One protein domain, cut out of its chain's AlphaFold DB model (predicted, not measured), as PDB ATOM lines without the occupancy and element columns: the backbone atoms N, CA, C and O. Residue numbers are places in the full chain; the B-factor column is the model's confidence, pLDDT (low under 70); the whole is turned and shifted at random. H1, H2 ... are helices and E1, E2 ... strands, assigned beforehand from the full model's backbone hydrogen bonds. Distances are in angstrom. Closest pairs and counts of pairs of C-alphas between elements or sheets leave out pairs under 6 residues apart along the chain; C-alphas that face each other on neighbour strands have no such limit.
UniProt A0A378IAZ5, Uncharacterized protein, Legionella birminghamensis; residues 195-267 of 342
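Overview. This is residues 195 to 267 of the 342 residues of an uncharacterized protein of Legionella birminghamensis (UniProt A0A378IAZ5). A single antiparallel sheet of four strands, strongly twisted and curled like part of a barrel, makes the body, and one short helix, H1, packs over its E3 and E4 end. A long unnamed stretch, residues 245 to 258, leads from E4 to H1. The printed part has 73 residues, in the order E1 E2 E3 E4 H1; the sheet's order is E1 E2 E3 E4, a meander, each strand the antiparallel neighbour of the one before. The class is mixed, helices and strands, with under half of the residues in named elements. The whole is compact, with a radius of gyration of the C-alphas of 12.0 A and spans of 33 by 23 by 20 A.

Arrangement. E3, residues 226 to 233, and E2, residues 215 to 220, form a hairpin, with N 216 and O 229 2.9 A apart. E3 forms another hairpin with the edge strand E4, residues 240 to 244; N 230 and O 243 are 2.8 A apart. The other edge strand, E1, residues 203 to 208, forms a hairpin with E2, where N 206 and O 219 are 2.9 A apart. Residues 195 to 196 pair antiparallel with residues 203 to 205 of E1. E1 and E4 are apart. H1, residues 259 to 265, is on the sheet at a height of 9.4 A, over E4 and only just over E3, on which 3 of its C-alphas fall. It runs slantwise to the strands, at 35 degrees to E4 on the local plane. The closest C-alphas of E4 and H1, Ser 244 and Trp 259, are 7.3 A apart. In H1 every O i to N i+4 pair is within hydrogen-bond range.

Along the chain. E1 begins at C-alpha 203 (201.864, 234.527, 355.743) and is 14.4 A long; E2 measures 16.9 A, E3 22.6 A and E4 13.6 A. H1 is 10.2 A long and ends at C-alpha 265 (194.830, 245.219, 329.840).

Size, cuts and confidence. The C-alphas farthest apart, Leu 222 and Lys 236, are 33.9 A from each other. The printed part has no cut. The link E4 to H1 is long, and residues 212 to 213 have pLDDT under 70.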
ATOM      1  N   SER A 195     202.890 238.193 351.980       90.00
ATOM      2  CA  SER A 195     201.564 237.710 351.620       90.00
ATOM      3  C   SER A 195     201.356 236.271 352.074       90.00
ATOM      4  O   SER A 195     202.297 235.549 352.410       90.00
ATOM      5  N   VAL A 196     200.091 235.852 352.068       90.50
ATOM      6  CA  VAL A 196     199.715 234.449 352.243       90.50
ATOM      7  C   VAL A 196     200.166 233.669 351.010       90.50
ATOM      8  O   VAL A 196     199.796 234.026 349.893       90.50
ATOM      9  N   CYS A 197     200.961 232.621 351.209       91.94
ATOM     10  CA  CYS A 197     201.320 231.687 350.146       91.94
ATOM     11  C   CYS A 197     200.079 230.874 349.724       91.94
ATOM     12  O   CYS A 197     199.408 230.334 350.606       91.94
ATOM     13  N   PRO A 198     199.761 230.739 348.424       89.00
ATOM     14  CA  PRO A 198     198.605 229.956 347.983       89.00
ATOM     15  C   PRO A 198     198.772 228.448 348.228       89.00
ATOM     16  O   PRO A 198     197.790 227.783 348.547       89.00
ATOM     17  N   SER A 199     200.007 227.933 348.165       90.25
ATOM     18  CA  SER A 199     200.319 226.518 348.406       90.25
ATOM     19  C   SER A 199     200.219 226.158 349.896       90.25
ATOM     20  O   SER A 199     199.365 225.369 350.296       90.25
ATOM     21  N   CYS A 200     201.037 226.765 350.764       92.50
ATOM     22  CA  CYS A 200     201.074 226.372 352.180       92.50
ATOM     23  C   CYS A 200     200.106 227.142 353.090       92.50
ATOM     24  O   CYS A 200     199.888 226.714 354.220       92.50
ATOM     25  N   ARG A 201     199.519 228.253 352.624       92.50
ATOM     26  CA  ARG A 201     198.583 229.130 353.365       92.50
ATOM     27  C   ARG A 201     199.172 229.900 354.554       92.50
ATOM     28  O   ARG A 201     198.428 230.548 355.286       92.50
ATOM     29  N   PHE A 202     200.493 229.916 354.717       94.12
ATOM     30  CA  PHE A 202     201.167 230.745 355.723       94.12
ATOM     31  C   PHE A 202     201.494 232.140 355.179       94.12
ATOM     32  O   PHE A 202     201.786 232.310 353.992       94.12
ATOM     33  N   PHE A 203     201.500 233.142 356.060       92.56
ATOM     34  CA  PHE A 203     201.864 234.527 355.743       92.56
ATOM     35  C   PHE A 203     203.391 234.697 355.664       92.56
ATOM     36  O   PHE A 203     204.017 235.321 356.514       92.56
ATOM     37  N   CYS A 204     203.995 234.061 354.662       94.50
ATOM     38  CA  CYS A 204     205.447 233.906 354.529       94.50
ATOM     39  C   CYS A 204     205.972 234.020 353.090       94.50
ATOM     40  O   CYS A 204     207.154 233.777 352.844       94.50
ATOM     41  N   ALA A 205     205.111 234.382 352.136       92.62
ATOM     42  CA  ALA A 205     205.539 234.679 350.775       92.62
ATOM     43  C   ALA A 205     206.087 236.102 350.702       92.62
ATOM     44  O   ALA A 205     205.398 237.045 351.095       92.62
ATOM     45  N   ILE A 206     207.313 236.247 350.203       93.06
ATOM     46  CA  ILE A 206     207.954 237.544 349.993       93.06
ATOM     47  C   ILE A 206     207.627 238.026 348.590       93.06
ATOM     48  O   ILE A 206     207.772 237.282 347.623       93.06
ATOM     49  N   ARG A 207     207.205 239.283 348.495       90.88
ATOM     50  CA  ARG A 207     206.924 239.980 347.241       90.88
ATOM     51  C   ARG A 207     207.356 241.445 347.328       90.88
ATOM     52  O   ARG A 207     207.446 241.969 348.443       90.88
ATOM     53  N   PRO A 208     207.552 242.139 346.200       89.25
ATOM     54  CA  PRO A 208     207.752 243.580 346.210       89.25
ATOM     55  C   PRO A 208     206.540 244.336 346.782       89.25
ATOM     56  O   PRO A 208     205.400 243.840 346.835       89.25
ATOM     57  N   ARG A 209     206.786 245.568 347.237       86.06
ATOM     58  CA  ARG A 209     205.728 246.545 347.516       86.06
ATOM     59  C   ARG A 209     204.942 246.861 346.249       86.06
ATOM     60  O   ARG A 209     205.434 246.685 345.144       86.06
ATOM     61  N   TYR A 210     203.703 247.319 346.444       80.00
ATOM     62  CA  TYR A 210     202.853 247.720 345.331       80.00
ATOM     63  C   TYR A 210     203.564 248.768 344.483       80.00
ATOM     64  O   TYR A 210     203.997 249.802 344.992       80.00
ATOM     65  N   THR A 211     203.633 248.467 343.203       74.88
ATOM     66  CA  THR A 211     204.017 249.372 342.136       74.88
ATOM     67  C   THR A 211     203.022 249.105 341.017       74.88
ATOM     68  O   THR A 211     202.665 247.950 340.765       74.88
ATOM     69  N   GLU A 212     202.479 250.160 340.429       69.50
ATOM     70  CA  GLU A 212     201.365 250.027 339.497       69.50
ATOM     71  C   GLU A 212     201.777 249.268 338.225       69.50
ATOM     72  O   GLU A 212     202.852 249.504 337.683       69.50
ATOM     73  N   ASN A 213     200.914 248.348 337.776       65.94
ATOM     74  CA  ASN A 213     201.037 247.553 336.547       65.94
ATOM     75  C   ASN A 213     202.266 246.638 336.433       65.94
ATOM     76  O   ASN A 213     202.563 246.168 335.346       65.94
ATOM     77  N   ILE A 214     202.935 246.315 337.542       81.19
ATOM     78  CA  ILE A 214     204.133 245.467 337.532       81.19
ATOM     79  C   ILE A 214     203.795 243.972 337.621       81.19
ATOM     80  O   ILE A 214     203.069 243.547 338.530       81.19
ATOM     81  N   ILE A 215     204.402 243.173 336.734       87.06
ATOM     82  CA  ILE A 215     204.587 241.729 336.931       87.06
ATOM     83  C   ILE A 215     205.778 241.478 337.849       87.06
ATOM     84  O   ILE A 215     206.843 242.073 337.708       87.06
ATOM     85  N   PHE A 216     205.601 240.564 338.795       87.06
ATOM     86  CA  PHE A 216     206.647 240.185 339.727       87.06
ATOM     87  C   PHE A 216     206.554 238.720 340.133       87.06
ATOM     88  O   PHE A 216     205.485 238.109 340.131       87.06
ATOM     89  N   ASN A 217     207.688 238.202 340.597       89.06
ATOM     90  CA  ASN A 217     207.764 236.901 341.239       89.06
ATOM     91  C   ASN A 217     207.692 237.053 342.756       89.06
ATOM     92  O   ASN A 217     208.246 237.982 343.349       89.06
ATOM     93  N   SER A 218     207.015 236.109 343.391       90.75
ATOM     94  CA  SER A 218     207.008 235.953 344.839       90.75
ATOM     95  C   SER A 218     207.458 234.553 345.209       90.75
ATOM     96  O   SER A 218     207.176 233.612 344.476       90.75
ATOM     97  N   SER A 219     208.155 234.423 346.337       92.44
ATOM     98  CA  SER A 219     208.697 233.146 346.809       92.44
ATOM     99  C   SER A 219     208.333 232.926 348.275       92.44
ATOM    100  O   SER A 219     208.497 233.811 349.126       92.44
ATOM    101  N   CYS A 220     207.788 231.748 348.568       95.31
ATOM    102  CA  CYS A 220     207.414 231.323 349.907       95.31
ATOM    103  C   CYS A 220     208.634 230.864 350.701       95.31
ATOM    104  O   CYS A 220     209.268 229.882 350.339       95.31
ATOM    105  N   LYS A 221     208.913 231.504 351.842       95.50
ATOM    106  CA  LYS A 221     210.024 231.081 352.707       95.50
ATOM    107  C   LYS A 221     209.766 229.799 353.486       95.50
ATOM    108  O   LYS A 221     210.710 229.249 354.021       95.50
ATOM    109  N   LEU A 222     208.523 229.322 353.558       95.31
ATOM    110  CA  LEU A 222     208.204 228.071 354.246       95.31
ATOM    111  C   LEU A 222     208.344 226.849 353.333       95.31
ATOM    112  O   LEU A 222     209.039 225.905 353.692       95.31
ATOM    113  N   CYS A 223     207.670 226.863 352.179       93.94
ATOM    114  CA  CYS A 223     207.587 225.710 351.275       93.94
ATOM    115  C   CYS A 223     208.293 225.909 349.929       93.94
ATOM    116  O   CYS A 223     208.127 225.086 349.039       93.94
ATOM    117  N   GLY A 224     209.001 227.020 349.727       93.69
ATOM    118  CA  GLY A 224     209.693 227.331 348.475       93.69
ATOM    119  C   GLY A 224     208.807 227.786 347.318       93.69
ATOM    120  O   GLY A 224     209.329 228.392 346.393       93.69
ATOM    121  N   TYR A 225     207.489 227.569 347.384       93.69
ATOM    122  CA  TYR A 225     206.565 227.844 346.282       93.69
ATOM    123  C   TYR A 225     206.739 229.243 345.670       93.69
ATOM    124  O   TYR A 225     206.587 230.253 346.373       93.69
ATOM    125  N   GLU A 226     207.012 229.283 344.365       93.06
ATOM    126  CA  GLU A 226     207.124 230.506 343.577       93.06
ATOM    127  C   GLU A 226     205.866 230.775 342.755       93.06
ATOM    128  O   GLU A 226     205.244 229.871 342.191       93.06
ATOM    129  N   LEU A 227     205.507 232.054 342.673       89.88
ATOM    130  CA  LEU A 227     204.317 232.520 341.979       89.88
ATOM    131  C   LEU A 227     204.614 233.792 341.196       89.88
ATOM    132  O   LEU A 227     205.047 234.789 341.783       89.88
ATOM    133  N   ILE A 228     204.271 233.773 339.909       89.56
ATOM    134  CA  ILE A 228     204.179 234.975 339.079       89.56
ATOM    135  C   ILE A 228     202.854 235.671 339.381       89.56
ATOM    136  O   ILE A 228     201.786 235.055 339.386       89.56
ATOM    137  N   SER A 229     202.925 236.957 339.691       90.31
ATOM    138  CA  SER A 229     201.782 237.785 340.051       90.31
ATOM    139  C   SER A 229     201.845 239.138 339.361       90.31
ATOM    140  O   SER A 229     202.901 239.597 338.940       90.31
ATOM    141  N   LEU A 230     200.689 239.781 339.290       89.62
ATOM    142  CA  LEU A 230     200.486 241.076 338.673       89.62
ATOM    143  C   LEU A 230     199.838 242.039 339.667       89.62
ATOM    144  O   LEU A 230     198.817 241.716 340.284       89.62
ATOM    145  N   PHE A 231     200.379 243.251 339.763       89.69
ATOM    146  CA  PHE A 231     199.664 244.383 340.338       89.69
ATOM    147  C   PHE A 231     198.767 245.047 339.295       89.69
ATOM    148  O   PHE A 231     199.261 245.601 338.324       89.69
ATOM    149  N   ALA A 232     197.453 245.059 339.522       88.38
ATOM    150  CA  ALA A 232     196.523 245.781 338.651       88.38
ATOM    151  C   ALA A 232     195.343 246.373 339.429       88.38
ATOM    152  O   ALA A 232     194.940 245.876 340.488       88.38
ATOM    153  N   THR A 233     194.765 247.443 338.889       88.88
ATOM    154  CA  THR A 233     193.599 248.114 339.471       88.88
ATOM    155  C   THR A 233     192.311 247.398 339.063       88.88
ATOM    156  O   THR A 233     192.045 247.160 337.889       88.88
ATOM    157  N   CYS A 234     191.469 247.047 340.039       90.06
ATOM    158  CA  CYS A 234     190.197 246.385 339.762       90.06
ATOM    159  C   CYS A 234     189.224 247.332 339.047       90.06
ATOM    160  O   CYS A 234     188.871 248.381 339.575       90.06
ATOM    161  N   GLU A 235     188.670 246.924 337.910       89.38
ATOM    162  CA  GLU A 235     187.772 247.776 337.122       89.38
ATOM    163  C   GLU A 235     186.459 248.115 337.820       89.38
ATOM    164  O   GLU A 235     185.935 249.209 337.618       89.38
ATOM    165  N   LYS A 236     185.931 247.178 338.621       92.62
ATOM    166  CA  LYS A 236     184.633 247.325 339.298       92.62
ATOM    167  C   LYS A 236     184.712 248.258 340.503       92.62
ATOM    168  O   LYS A 236     183.819 249.066 340.695       92.62
ATOM    169  N   CYS A 237     185.747 248.125 341.333       94.81
ATOM    170  CA  CYS A 237     185.853 248.890 342.584       94.81
ATOM    171  C   CYS A 237     186.992 249.908 342.613       94.81
ATOM    172  O   CYS A 237     187.173 250.565 343.631       94.81
ATOM    173  N   LYS A 238     187.774 250.006 341.533       92.25
ATOM    174  CA  LYS A 238     188.908 250.925 341.359       92.25
ATOM    175  C   LYS A 238     190.002 250.816 342.428       92.25
ATOM    176  O   LYS A 238     190.842 251.698 342.537       92.25
ATOM    177  N   LYS A 239     190.026 249.728 343.208       90.44
ATOM    178  CA  LYS A 239     191.069 249.480 344.212       90.44
ATOM    179  C   LYS A 239     192.225 248.657 343.628       90.44
ATOM    180  O   LYS A 239     191.951 247.729 342.854       90.44
ATOM    181  N   PRO A 240     193.478 248.935 344.037       88.88
ATOM    182  CA  PRO A 240     194.635 248.113 343.702       88.88
ATOM    183  C   PRO A 240     194.464 246.662 344.135       88.88
ATOM    184  O   PRO A 240     193.834 246.369 345.157       88.88
ATOM    185  N   ASN A 241     195.053 245.746 343.372       89.88
ATOM    186  CA  ASN A 241     195.013 244.331 343.682       89.88
ATOM    187  C   ASN A 241     196.243 243.570 343.221       89.88
ATOM    188  O   ASN A 241     196.994 244.043 342.374       89.88
ATOM    189  N   VAL A 242     196.380 242.362 343.765       90.00
ATOM    190  CA  VAL A 242     197.321 241.352 343.292       90.00
ATOM    191  C   VAL A 242     196.522 240.235 342.648       90.00
ATOM    192  O   VAL A 242     195.660 239.643 343.304       90.00
ATOM    193  N   PHE A 243     196.823 239.957 341.388       89.62
ATOM    194  CA  PHE A 243     196.281 238.834 340.640       89.62
ATOM    195  C   PHE A 243     197.394 237.837 340.329       89.62
ATOM    196  O   PHE A 243     198.556 238.212 340.207       89.62
ATOM    197  N   SER A 244     197.031 236.573 340.185       87.94
ATOM    198  CA  SER A 244     197.906 235.525 339.665       87.94
ATOM    199  C   SER A 244     197.080 234.552 338.835       87.94
ATOM    200  O   SER A 244     195.851 234.547 338.946       87.94
ATOM    201  N   GLU A 245     197.746 233.699 338.059       81.94
ATOM    202  CA  GLU A 245     197.099 232.635 337.279       81.94
ATOM    203  C   GLU A 245     196.141 231.790 338.143       81.94
ATOM    204  O   GLU A 245     194.994 231.556 337.773       81.94
ATOM    205  N   GLU A 246     196.558 231.441 339.363       80.56
ATOM    206  CA  GLU A 246     195.746 230.670 340.316       80.56
ATOM    207  C   GLU A 246     194.662 231.500 341.028       80.56
ATOM    208  O   GLU A 246     193.706 230.952 341.585       80.56
ATOM    209  N   LYS A 247     194.799 232.832 341.061       83.69
ATOM    210  CA  LYS A 247     193.923 233.729 341.826       83.69
ATOM    211  C   LYS A 247     193.587 234.999 341.047       83.69
ATOM    212  O   LYS A 247     194.001 236.109 341.384       83.69
ATOM    213  N   CYS A 248     192.713 234.846 340.057       89.06
ATOM    214  CA  CYS A 248     192.156 235.947 339.266       89.06
ATOM    215  C   CYS A 248     190.882 236.557 339.890       89.06
ATOM    216  O   CYS A 248     189.878 236.775 339.212       89.06
ATOM    217  N   ILE A 249     190.872 236.811 341.206       92.19
ATOM    218  CA  ILE A 249     189.691 237.335 341.916       92.19
ATOM    219  C   ILE A 249     190.050 238.584 342.701       92.19
ATOM    220  O   ILE A 249     191.000 238.599 343.482       92.19
ATOM    221  N   CYS A 250     189.238 239.632 342.553       91.62
ATOM    222  CA  CYS A 250     189.471 240.851 343.296       91.62
ATOM    223  C   CYS A 250     189.188 240.680 344.799       91.62
ATOM    224  O   CYS A 250     188.038 240.506 345.186       91.62
ATOM    225  N   ASN A 251     190.205 240.850 345.651       90.06
ATOM    226  CA  ASN A 251     190.053 240.780 347.112       90.06
ATOM    227  C   ASN A 251     189.052 241.785 347.737       90.06
ATOM    228  O   ASN A 251     188.622 241.555 348.858       90.06
ATOM    229  N   ASN A 252     188.679 242.882 347.059       92.25
ATOM    230  CA  ASN A 252     187.765 243.897 347.616       92.25
ATOM    231  C   ASN A 252     186.302 243.762 347.155       92.25
ATOM    232  O   ASN A 252     185.395 244.055 347.921       92.25
ATOM    233  N   CYS A 253     186.053 243.391 345.896       94.81
ATOM    234  CA  CYS A 253     184.690 243.327 345.346       94.81
ATOM    235  C   CYS A 253     184.337 241.970 344.727       94.81
ATOM    236  O   CYS A 253     183.304 241.856 344.064       94.81
ATOM    237  N   HIS A 254     185.236 240.992 344.854       94.38
ATOM    238  CA  HIS A 254     185.093 239.611 344.390       94.38
ATOM    239  C   HIS A 254     184.793 239.440 342.893       94.38
ATOM    240  O   HIS A 254     184.390 238.361 342.464       94.38
ATOM    241  N   LYS A 255     185.030 240.478 342.070       93.38
ATOM    242  CA  LYS A 255     184.974 240.347 340.607       93.38
ATOM    243  C   LYS A 255     186.039 239.336 340.181       93.38
ATOM    244  O   LYS A 255     187.206 239.497 340.546       93.38
ATOM    245  N   LYS A 256     185.611 238.312 339.448       94.00
ATOM    246  CA  LYS A 256     186.485 237.343 338.790       94.00
ATOM    247  C   LYS A 256     186.946 237.916 337.453       94.00
ATOM    248  O   LYS A 256     186.202 238.669 336.825       94.00
ATOM    249  N   TYR A 257     188.154 237.560 337.059       90.94
ATOM    250  CA  TYR A 257     188.756 237.901 335.779       90.94
ATOM    251  C   TYR A 257     189.286 236.625 335.135       90.94
ATOM    252  O   TYR A 257     189.595 235.665 335.845       90.94
ATOM    253  N   LEU A 258     189.422 236.624 333.813       89.31
ATOM    254  CA  LEU A 258     190.312 235.672 333.160       89.31
ATOM    255  C   LEU A 258     191.746 236.206 333.237       89.31
ATOM    256  O   LEU A 258     191.970 237.412 333.136       89.31
ATOM    257  N   TRP A 259     192.724 235.315 333.410       86.69
ATOM    258  CA  TRP A 259     194.137 235.710 333.461       86.69
ATOM    259  C   TRP A 259     194.560 236.441 332.182       86.69
ATOM    260  O   TRP A 259     195.135 237.522 332.251       86.69
ATOM    261  N   VAL A 260     194.165 235.909 331.024       83.06
ATOM    262  CA  VAL A 260     194.444 236.507 329.710       83.06
ATOM    263  C   VAL A 260     193.875 237.925 329.605       83.06
ATOM    264  O   VAL A 260     194.584 238.831 329.192       83.06
ATOM    265  N   GLU A 261     192.643 238.158 330.074       84.75
ATOM    266  CA  GLU A 261     192.045 239.502 330.081       84.75
ATOM    267  C   GLU A 261     192.833 240.499 330.941       84.75
ATOM    268  O   GLU A 261     192.847 241.692 330.643       84.75
ATOM    269  N   LEU A 262     193.441 240.041 332.040       85.94
ATOM    270  CA  LEU A 262     194.271 240.891 332.892       85.94
ATOM    271  C   LEU A 262     195.592 241.240 332.210       85.94
ATOM    272  O   LEU A 262     195.996 242.395 332.290       85.94
ATOM    273  N   LEU A 263     196.222 240.278 331.531       83.56
ATOM    274  CA  LEU A 263     197.459 240.496 330.777       83.56
ATOM    275  C   LEU A 263     197.247 241.479 329.619       83.56
ATOM    276  O   LEU A 263     197.966 242.470 329.514       83.56
ATOM    277  N   THR A 264     196.196 241.288 328.814       81.56
ATOM    278  CA  THR A 264     195.896 242.183 327.684       81.56
ATOM    279  C   THR A 264     195.682 243.631 328.135       81.56
ATOM    280  O   THR A 264     196.089 244.559 327.444       81.56
ATOM    281  N   LYS A 265     195.097 243.860 329.320       78.06
ATOM    282  CA  LYS A 265     194.830 245.219 329.840       78.06
ATOM    283  C   LYS A 265     196.071 246.037 330.149       78.06
ATOM    284  O   LYS A 265     195.996 247.261 330.177       78.06
ATOM    285  N   ILE A 266     197.179 245.370 330.423       75.56
ATOM    286  CA  ILE A 266     198.461 246.003 330.722       75.56
ATOM    287  C   ILE A 266     199.432 245.864 329.549       75.56
ATOM    288  O   ILE A 266     200.635 246.010 329.740       75.56
ATOM    289  N   ASN A 267     198.901 245.604 328.347       71.75
ATOM    290  CA  ASN A 267     199.660 245.400 327.112       71.75
ATOM    291  C   ASN A 267     200.719 244.300 327.240       71.75
ATOM    292  O   ASN A 267     201.812 244.419 326.696       71.75
TER     293      ASN A 267